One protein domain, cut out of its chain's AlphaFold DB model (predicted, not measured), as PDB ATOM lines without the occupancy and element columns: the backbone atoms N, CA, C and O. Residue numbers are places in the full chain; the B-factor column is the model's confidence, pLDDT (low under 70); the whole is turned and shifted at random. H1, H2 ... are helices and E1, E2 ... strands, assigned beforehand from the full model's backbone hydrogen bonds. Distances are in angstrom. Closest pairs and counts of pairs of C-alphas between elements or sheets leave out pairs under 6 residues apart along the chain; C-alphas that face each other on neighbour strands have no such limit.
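What this domain is: This is residues 179 to 244 of the 345 residues of an uncharacterized protein of Zostera marina (UniProt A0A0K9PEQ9). There is little regular structure: the long hairpin of E2 and E3, with short E1 beside E3, makes a small sheet, and the unnamed stretch 179 to 203 loops past it, residues 187 to 192 sticking out. Short helices H1 and H2 complete a mixed 66-residue printed part, ordered E1, H1, E2, E3, H2, with 25 residues in named elements. The sheet, E1 - E3 - E2, is antiparallel; the whole is compact, radius of gyration of the C-alphas 12.3 A, spanning 32 by 25 by 23 A.

How they stand to each other: Start at residues 182 to 183, paired parallel with 226 to 227 of E2, residues 221 to 227. E1, residues 204 to 206, is antiparallel to E3, residues 233 to 239; N 205 and O 237, 2.9 A apart, are within hydrogen-bond range. H1, residues 212 to 215, only grazes the sheet; its closest C-alpha pair with E1 is Tyr 212 and Ile 205, 6.1 A. E1, H1 and E2 form a split strand-helix-strand unit, two strands running the same way with E3 between, its crossover right-handed. In the hairpin E2 and E3, N 224 and O 236, 2.8 A apart, are within range. H2, residues 241 to 244, is not on the sheet. Both helices are too short for an O i to N i+4 pair; each has its one i+3 pair within range.

Where its parts are: Find E1's C-alpha 204 at (193.957, 189.533, 350.204); E2 then runs 19.0 A and E3 19.3 A, and H2 ends at C-alpha 244 (203.095, 182.339, 350.676).

The domain as a whole: The farthest C-alphas, Lys 198 and Gly 231, are 34.4 A apart. The printed part has no cut, and its four links are tight. Residues 179 to 202 have pLDDT under 70.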
ATOM      1  N   PRO A 179     188.062 186.676 332.775       38.69
ATOM      2  CA  PRO A 179     188.488 186.661 334.165       38.69
ATOM      3  C   PRO A 179     187.785 185.506 334.882       38.69
ATOM      4  O   PRO A 179     186.580 185.311 334.727       38.69
ATOM      5  N   VAL A 180     188.548 184.713 335.635       42.03
ATOM      6  CA  VAL A 180     188.017 183.583 336.403       42.03
ATOM      7  C   VAL A 180     187.065 184.131 337.463       42.03
ATOM      8  O   VAL A 180     187.499 184.694 338.465       42.03
ATOM      9  N   VAL A 181     185.767 183.975 337.217       39.44
ATOM     10  CA  VAL A 181     184.706 184.377 338.136       39.44
ATOM     11  C   VAL A 181     184.594 183.329 339.234       39.44
ATOM     12  O   VAL A 181     184.246 182.176 338.981       39.44
ATOM     13  N   THR A 182     184.893 183.728 340.466       45.41
ATOM     14  CA  THR A 182     184.607 182.910 341.649       45.41
ATOM     15  C   THR A 182     183.327 183.438 342.288       45.41
ATOM     16  O   THR A 182     183.267 184.614 342.637       45.41
ATOM     17  N   HIS A 183     182.309 182.589 342.421       37.75
ATOM     18  CA  HIS A 183     181.069 182.927 343.122       37.75
ATOM     19  C   HIS A 183     181.255 182.705 344.626       37.75
ATOM     20  O   HIS A 183     181.635 181.612 345.048       37.75
ATOM     21  N   VAL A 184     180.996 183.735 345.436       44.84
ATOM     22  CA  VAL A 184     181.094 183.673 346.903       44.84
ATOM     23  C   VAL A 184     179.732 184.021 347.502       44.84
ATOM     24  O   VAL A 184     179.225 185.115 347.287       44.84
ATOM     25  N   SER A 185     179.161 183.080 348.260       36.12
ATOM     26  CA  SER A 185     177.837 183.184 348.893       36.12
ATOM     27  C   SER A 185     177.780 184.273 349.976       36.12
ATOM     28  O   SER A 185     178.555 184.244 350.934       36.12
ATOM     29  N   SER A 186     176.791 185.166 349.873       39.94
ATOM     30  CA  SER A 186     176.554 186.359 350.713       39.94
ATOM     31  C   SER A 186     176.223 186.137 352.198       39.94
ATOM     32  O   SER A 186     176.190 187.102 352.960       39.94
ATOM     33  N   ASN A 187     176.019 184.899 352.659       36.47
ATOM     34  CA  ASN A 187     175.585 184.621 354.041       36.47
ATOM     35  C   ASN A 187     176.704 184.559 355.096       36.47
ATOM     36  O   ASN A 187     176.431 184.286 356.266       36.47
ATOM     37  N   TYR A 188     177.953 184.841 354.726       38.50
ATOM     38  CA  TYR A 188     179.052 184.929 355.681       38.50
ATOM     39  C   TYR A 188     179.452 186.385 355.875       38.50
ATOM     40  O   TYR A 188     179.798 187.085 354.926       38.50
ATOM     41  N   LYS A 189     179.417 186.837 357.132       35.16
ATOM     42  CA  LYS A 189     180.012 188.103 357.558       35.16
ATOM     43  C   LYS A 189     181.487 188.034 357.166       35.16
ATOM     44  O   LYS A 189     182.243 187.314 357.814       35.16
ATOM     45  N   ILE A 190     181.855 188.690 356.064       40.84
ATOM     46  CA  ILE A 190     183.218 188.661 355.530       40.84
ATOM     47  C   ILE A 190     184.122 189.132 356.675       40.84
ATOM     48  O   ILE A 190     183.953 190.264 357.145       40.84
ATOM     49  N   PRO A 191     185.006 188.267 357.210       36.97
ATOM     50  CA  PRO A 191     185.947 188.676 358.235       36.97
ATOM     51  C   PRO A 191     186.716 189.870 357.685       36.97
ATOM     52  O   PRO A 191     187.063 189.870 356.504       36.97
ATOM     53  N   THR A 192     186.952 190.890 358.511       42.06
ATOM     54  CA  THR A 192     187.758 192.058 358.128       42.06
ATOM     55  C   THR A 192     188.942 191.612 357.261       42.06
ATOM     56  O   THR A 192     189.664 190.710 357.695       42.06
ATOM     57  N   PRO A 193     189.164 192.215 356.077       48.41
ATOM     58  CA  PRO A 193     190.001 191.672 354.990       48.41
ATOM     59  C   PRO A 193     191.494 191.554 355.336       48.41
ATOM     60  O   PRO A 193     192.318 191.139 354.525       48.41
ATOM     61  N   TYR A 194     191.854 191.891 356.569       42.91
ATOM     62  CA  TYR A 194     193.160 191.679 357.154       42.91
ATOM     63  C   TYR A 194     193.135 190.403 357.996       42.91
ATOM     64  O   TYR A 194     193.025 190.451 359.220       42.91
ATOM     65  N   THR A 195     193.313 189.240 357.371       45.03
ATOM     66  CA  THR A 195     193.865 188.105 358.119       45.03
ATOM     67  C   THR A 195     195.332 188.414 358.380       45.03
ATOM     68  O   THR A 195     196.207 188.078 357.585       45.03
ATOM     69  N   ASN A 196     195.607 189.121 359.478       38.25
ATOM     70  CA  ASN A 196     196.955 189.286 360.003       38.25
ATOM     71  C   ASN A 196     197.375 187.929 360.584       38.25
ATOM     72  O   ASN A 196     197.237 187.668 361.778       38.25
ATOM     73  N   ALA A 197     197.796 187.012 359.711       43.28
ATOM     74  CA  ALA A 197     198.482 185.812 360.154       43.28
ATOM     75  C   ALA A 197     199.716 186.269 360.943       43.28
ATOM     76  O   ALA A 197     200.367 187.238 360.552       43.28
ATOM     77  N   LYS A 198     200.052 185.564 362.032       44.75
ATOM     78  CA  LYS A 198     201.217 185.808 362.918       44.75
ATOM     79  C   LYS A 198     202.543 186.088 362.171       44.75
ATOM     80  O   LYS A 198     203.487 186.590 362.769       44.75
ATOM     81  N   SER A 199     202.594 185.808 360.871       43.09
ATOM     82  CA  SER A 199     203.644 186.091 359.899       43.09
ATOM     83  C   SER A 199     203.366 187.273 358.936       43.09
ATOM     84  O   SER A 199     203.709 187.156 357.769       43.09
ATOM     85  N   LYS A 200     202.747 188.396 359.346       53.34
ATOM     86  CA  LYS A 200     202.641 189.674 358.573       53.34
ATOM     87  C   LYS A 200     202.208 189.562 357.091       53.34
ATOM     88  O   LYS A 200     202.470 190.470 356.300       53.34
ATOM     89  N   LEU A 201     201.570 188.468 356.688       58.94
ATOM     90  CA  LEU A 201     201.261 188.201 355.291       58.94
ATOM     91  C   LEU A 201     199.844 188.687 355.020       58.94
ATOM     92  O   LEU A 201     198.881 188.094 355.499       58.94
ATOM     93  N   ILE A 202     199.712 189.787 354.282       67.50
ATOM     94  CA  ILE A 202     198.405 190.230 353.800       67.50
ATOM     95  C   ILE A 202     198.052 189.337 352.614       67.50
ATOM     96  O   ILE A 202     198.676 189.416 351.559       67.50
ATOM     97  N   VAL A 203     197.090 188.441 352.819       75.81
ATOM     98  CA  VAL A 203     196.737 187.409 351.833       75.81
ATOM     99  C   VAL A 203     195.814 187.970 350.746       75.81
ATOM    100  O   VAL A 203     195.890 187.527 349.598       75.81
ATOM    101  N   VAL A 204     194.980 188.960 351.089       84.94
ATOM    102  CA  VAL A 204     193.957 189.533 350.204       84.94
ATOM    103  C   VAL A 204     193.851 191.050 350.410       84.94
ATOM    104  O   VAL A 204     193.828 191.519 351.546       84.94
ATOM    105  N   ILE A 205     193.789 191.825 349.323       87.19
ATOM    106  CA  ILE A 205     193.596 193.287 349.347       87.19
ATOM    107  C   ILE A 205     192.474 193.663 348.385       87.19
ATOM    108  O   ILE A 205     192.571 193.411 347.188       87.19
ATOM    109  N   GLU A 206     191.424 194.301 348.886       89.06
ATOM    110  CA  GLU A 206     190.265 194.685 348.075       89.06
ATOM    111  C   GLU A 206     190.489 195.989 347.298       89.06
ATOM    112  O   GLU A 206     191.164 196.914 347.762       89.06
ATOM    113  N   GLU A 207     189.881 196.079 346.115       85.69
ATOM    114  CA  GLU A 207     189.793 197.314 345.337       85.69
ATOM    115  C   GLU A 207     189.053 198.402 346.132       85.69
ATOM    116  O   GLU A 207     187.995 198.161 346.704       85.69
ATOM    117  N   GLY A 208     189.648 199.597 346.213       86.56
ATOM    118  CA  GLY A 208     189.162 200.708 347.045       86.56
ATOM    119  C   GLY A 208     189.943 200.911 348.347       86.56
ATOM    120  O   GLY A 208     189.949 202.015 348.890       86.56
ATOM    121  N   GLN A 209     190.699 199.911 348.809       87.56
ATOM    122  CA  GLN A 209     191.598 200.104 349.948       87.56
ATOM    123  C   GLN A 209     192.817 200.956 349.568       87.56
ATOM    124  O   GLN A 209     193.363 200.850 348.468       87.56
ATOM    125  N   SER A 210     193.312 201.766 350.508       87.94
ATOM    126  CA  SER A 210     194.474 202.648 350.289       87.94
ATOM    127  C   SER A 210     195.737 201.889 349.859       87.94
ATOM    128  O   SER A 210     196.538 202.394 349.071       87.94
ATOM    129  N   MET A 211     195.892 200.648 350.328       87.25
ATOM    130  CA  MET A 211     197.021 199.778 350.002       87.25
ATOM    131  C   MET A 211     196.905 199.126 348.620       87.25
ATOM    132  O   MET A 211     197.928 198.760 348.048       87.25
ATOM    133  N   TYR A 212     195.707 199.038 348.036       91.94
ATOM    134  CA  TYR A 212     195.499 198.409 346.728       91.94
ATOM    135  C   TYR A 212     196.354 199.070 345.643       91.94
ATOM    136  O   TYR A 212     197.082 198.396 344.917       91.94
ATOM    137  N   LYS A 213     196.374 200.411 345.605       92.38
ATOM    138  CA  LYS A 213     197.196 201.178 344.651       92.38
ATOM    139  C   LYS A 213     198.696 200.908 344.791       92.38
ATOM    140  O   LYS A 213     199.424 201.068 343.819       92.38
ATOM    141  N   ARG A 214     199.164 200.506 345.979       91.88
ATOM    142  CA  ARG A 214     200.582 200.196 346.223       91.88
ATOM    143  C   ARG A 214     200.977 198.815 345.706       91.88
ATOM    144  O   ARG A 214     202.121 198.645 345.309       91.88
ATOM    145  N   PHE A 215     200.050 197.857 345.695       92.88
ATOM    146  CA  PHE A 215     200.344 196.461 345.347       92.88
ATOM    147  C   PHE A 215     199.793 196.008 343.997       92.88
ATOM    148  O   PHE A 215     200.162 194.935 343.539       92.88
ATOM    149  N   VAL A 216     198.956 196.803 343.324       93.62
ATOM    150  CA  VAL A 216     198.361 196.421 342.030       93.62
ATOM    151  C   VAL A 216     199.405 196.092 340.953       93.62
ATOM    152  O   VAL A 216     199.154 195.249 340.099       93.62
ATOM    153  N   ASN A 217     200.586 196.712 341.033       94.50
ATOM    154  CA  ASN A 217     201.708 196.480 340.119       94.50
ATOM    155  C   ASN A 217     202.797 195.567 340.717       94.50
ATOM    156  O   ASN A 217     203.841 195.369 340.098       94.50
ATOM    157  N   ASP A 218     202.605 195.048 341.932       94.69
ATOM    158  CA  ASP A 218     203.560 194.140 342.564       94.69
ATOM    159  C   ASP A 218     203.360 192.728 341.996       94.69
ATOM    160  O   ASP A 218     202.317 192.107 342.191       94.69
ATOM    161  N   HIS A 219     204.379 192.215 341.303       94.56
ATOM    162  CA  HIS A 219     204.384 190.892 340.667       94.56
ATOM    163  C   HIS A 219     204.079 189.731 341.625       94.56
ATOM    164  O   HIS A 219     203.688 188.651 341.178       94.56
ATOM    165  N   ARG A 220     204.243 189.936 342.938       94.06
ATOM    166  CA  ARG A 220     203.915 188.935 343.956       94.06
ATOM    167  C   ARG A 220     202.420 188.721 344.117       94.06
ATOM    168  O   ARG A 220     202.007 187.681 344.623       94.06
ATOM    169  N   TYR A 221     201.611 189.685 343.695       95.12
ATOM    170  CA  TYR A 221     200.162 189.617 343.766       95.12
ATOM    171  C   TYR A 221     199.579 189.317 342.383       95.12
ATOM    172  O   TYR A 221     200.102 189.716 341.345       95.12
ATOM    173  N   LYS A 222     198.463 188.591 342.366       94.88
ATOM    174  CA  LYS A 222     197.619 188.405 341.186       94.88
ATOM    175  C   LYS A 222     196.282 189.099 341.419       94.88
ATOM    176  O   LYS A 222     195.692 188.968 342.492       94.88
ATOM    177  N   LYS A 223     195.804 189.832 340.415       95.25
ATOM    178  CA  LYS A 223     194.456 190.401 340.425       95.25
ATOM    179  C   LYS A 223     193.454 189.281 340.150       95.25
ATOM    180  O   LYS A 223     193.572 188.587 339.146       95.25
ATOM    181  N   ILE A 224     192.491 189.113 341.042       93.50
ATOM    182  CA  ILE A 224     191.340 188.230 340.876       93.50
ATOM    183  C   ILE A 224     190.078 189.088 340.805       93.50
ATOM    184  O   ILE A 224     189.987 190.122 341.468       93.50
ATOM    185  N   SER A 225     189.121 188.682 339.978       94.06
ATOM    186  CA  SER A 225     187.818 189.337 339.871       94.06
ATOM    187  C   SER A 225     186.766 188.415 340.463       94.06
ATOM    188  O   SER A 225     186.628 187.266 340.054       94.06
ATOM    189  N   ILE A 226     186.043 188.918 341.453       91.44
ATOM    190  CA  ILE A 226     184.986 188.200 342.155       91.44
ATOM    191  C   ILE A 226     183.670 188.835 341.734       91.44
ATOM    192  O   ILE A 226     183.532 190.056 341.764       91.44
ATOM    193  N   VAL A 227     182.717 188.008 341.316       93.88
ATOM    194  CA  VAL A 227     181.359 188.467 341.017       93.88
ATOM    195  C   VAL A 227     180.515 188.158 342.239       93.88
ATOM    196  O   VAL A 227     180.383 186.998 342.634       93.88
ATOM    197  N   THR A 228     179.995 189.203 342.870       90.00
ATOM    198  CA  THR A 228     179.113 189.076 344.030       90.00
ATOM    199  C   THR A 228     177.728 188.593 343.604       90.00
ATOM    200  O   THR A 228     177.342 188.717 342.440       90.00
ATOM    201  N   ASP A 229     176.934 188.104 344.559       91.06
ATOM    202  CA  ASP A 229     175.540 187.687 344.320       91.06
ATOM    203  C   ASP A 229     174.666 188.818 343.737       91.06
ATOM    204  O   ASP A 229     173.680 188.562 343.051       91.06
ATOM    205  N   SER A 230     175.047 190.080 343.964       93.19
ATOM    206  CA  SER A 230     174.412 191.261 343.365       93.19
ATOM    207  C   SER A 230     174.780 191.505 341.893       93.19
ATOM    208  O   SER A 230     174.321 192.484 341.310       93.19
ATOM    209  N   GLY A 231     175.628 190.664 341.296       93.00
ATOM    210  CA  GLY A 231     176.148 190.834 339.938       93.00
ATOM    211  C   GLY A 231     177.250 191.890 339.814       93.00
ATOM    212  O   GLY A 231     177.677 192.191 338.701       93.00
ATOM    213  N   LEU A 232     177.731 192.460 340.926       91.88
ATOM    214  CA  LEU A 232     178.823 193.430 340.899       91.88
ATOM    215  C   LEU A 232     180.168 192.703 340.805       91.88
ATOM    216  O   LEU A 232     180.466 191.792 341.576       91.88
ATOM    217  N   CYS A 233     181.006 193.138 339.868       92.06
ATOM    218  CA  CYS A 233     182.390 192.689 339.776       92.06
ATOM    219  C   CYS A 233     183.254 193.503 340.746       92.06
ATOM    220  O   CYS A 233     183.430 194.705 340.554       92.06
ATOM    221  N   GLN A 234     183.837 192.849 341.748       93.69
ATOM    222  CA  GLN A 234     184.848 193.432 342.626       93.69
ATOM    223  C   GLN A 234     186.215 192.821 342.321       93.69
ATOM    224  O   GLN A 234     186.354 191.601 342.216       93.69
ATOM    225  N   SER A 235     187.254 193.649 342.209       92.88
ATOM    226  CA  SER A 235     188.619 193.134 342.109       92.88
ATOM    227  C   SER A 235     189.264 192.977 343.484       92.88
ATOM    228  O   SER A 235     189.100 193.815 344.371       92.88
ATOM    229  N   GLN A 236     190.070 191.935 343.644       94.44
ATOM    230  CA  GLN A 236     190.937 191.742 344.803       94.44
ATOM    231  C   GLN A 236     192.351 191.375 344.340       94.44
ATOM    232  O   GLN A 236     192.540 190.778 343.284       94.44
ATOM    233  N   LEU A 237     193.363 191.742 345.119       94.69
ATOM    234  CA  LEU A 237     194.735 191.280 344.940       94.69
ATOM    235  C   LEU A 237     194.972 190.116 345.889       94.69
ATOM    236  O   LEU A 237     194.855 190.276 347.101       94.69
ATOM    237  N   GLN A 238     195.327 188.965 345.334       93.38
ATOM    238  CA  GLN A 238     195.687 187.776 346.092       93.38
ATOM    239  C   GLN A 238     197.193 187.553 345.987       93.38
ATOM    240  O   GLN A 238     197.747 187.582 344.887       93.38
ATOM    241  N   LEU A 239     197.865 187.312 347.112       93.50
ATOM    242  CA  LEU A 239     199.280 186.946 347.085       93.50
ATOM    243  C   LEU A 239     199.455 185.590 346.380       93.50
ATOM    244  O   LEU A 239     198.709 184.646 346.644       93.50
ATOM    245  N   ARG A 240     200.419 185.481 345.463       90.31
ATOM    246  CA  ARG A 240     200.694 184.219 344.770       90.31
ATOM    247  C   ARG A 240     201.294 183.198 345.735       90.31
ATOM    248  O   ARG A 240     202.130 183.536 346.570       90.31
ATOM    249  N   ASN A 241     200.916 181.933 345.555       83.69
ATOM    250  CA  ASN A 241     201.324 180.840 346.440       83.69
ATOM    251  C   ASN A 241     202.852 180.645 346.503       83.69
ATOM    252  O   ASN A 241     203.389 180.230 347.527       83.69
ATOM    253  N   GLU A 242     203.562 180.992 345.426       88.56
ATOM    254  CA  GLU A 242     205.031 180.965 345.364       88.56
ATOM    255  C   GLU A 242     205.696 181.876 346.414       88.56
ATOM    256  O   GLU A 242     206.816 181.609 346.838       88.56
ATOM    257  N   PHE A 243     204.973 182.889 346.905       83.56
ATOM    258  CA  PHE A 243     205.425 183.803 347.956       83.56
ATOM    259  C   PHE A 243     204.752 183.564 349.314       83.56
ATOM    260  O   PHE A 243     205.119 184.214 350.292       83.56
ATOM    261  N   THR A 244     203.769 182.661 349.405       76.06
ATOM    262  CA  THR A 244     203.095 182.339 350.676       76.06
ATOM    263  C   THR A 244     203.802 181.236 351.453       76.06
ATOM    264  O   THR A 244     203.530 181.065 352.639       76.06
TER     265      THR A 244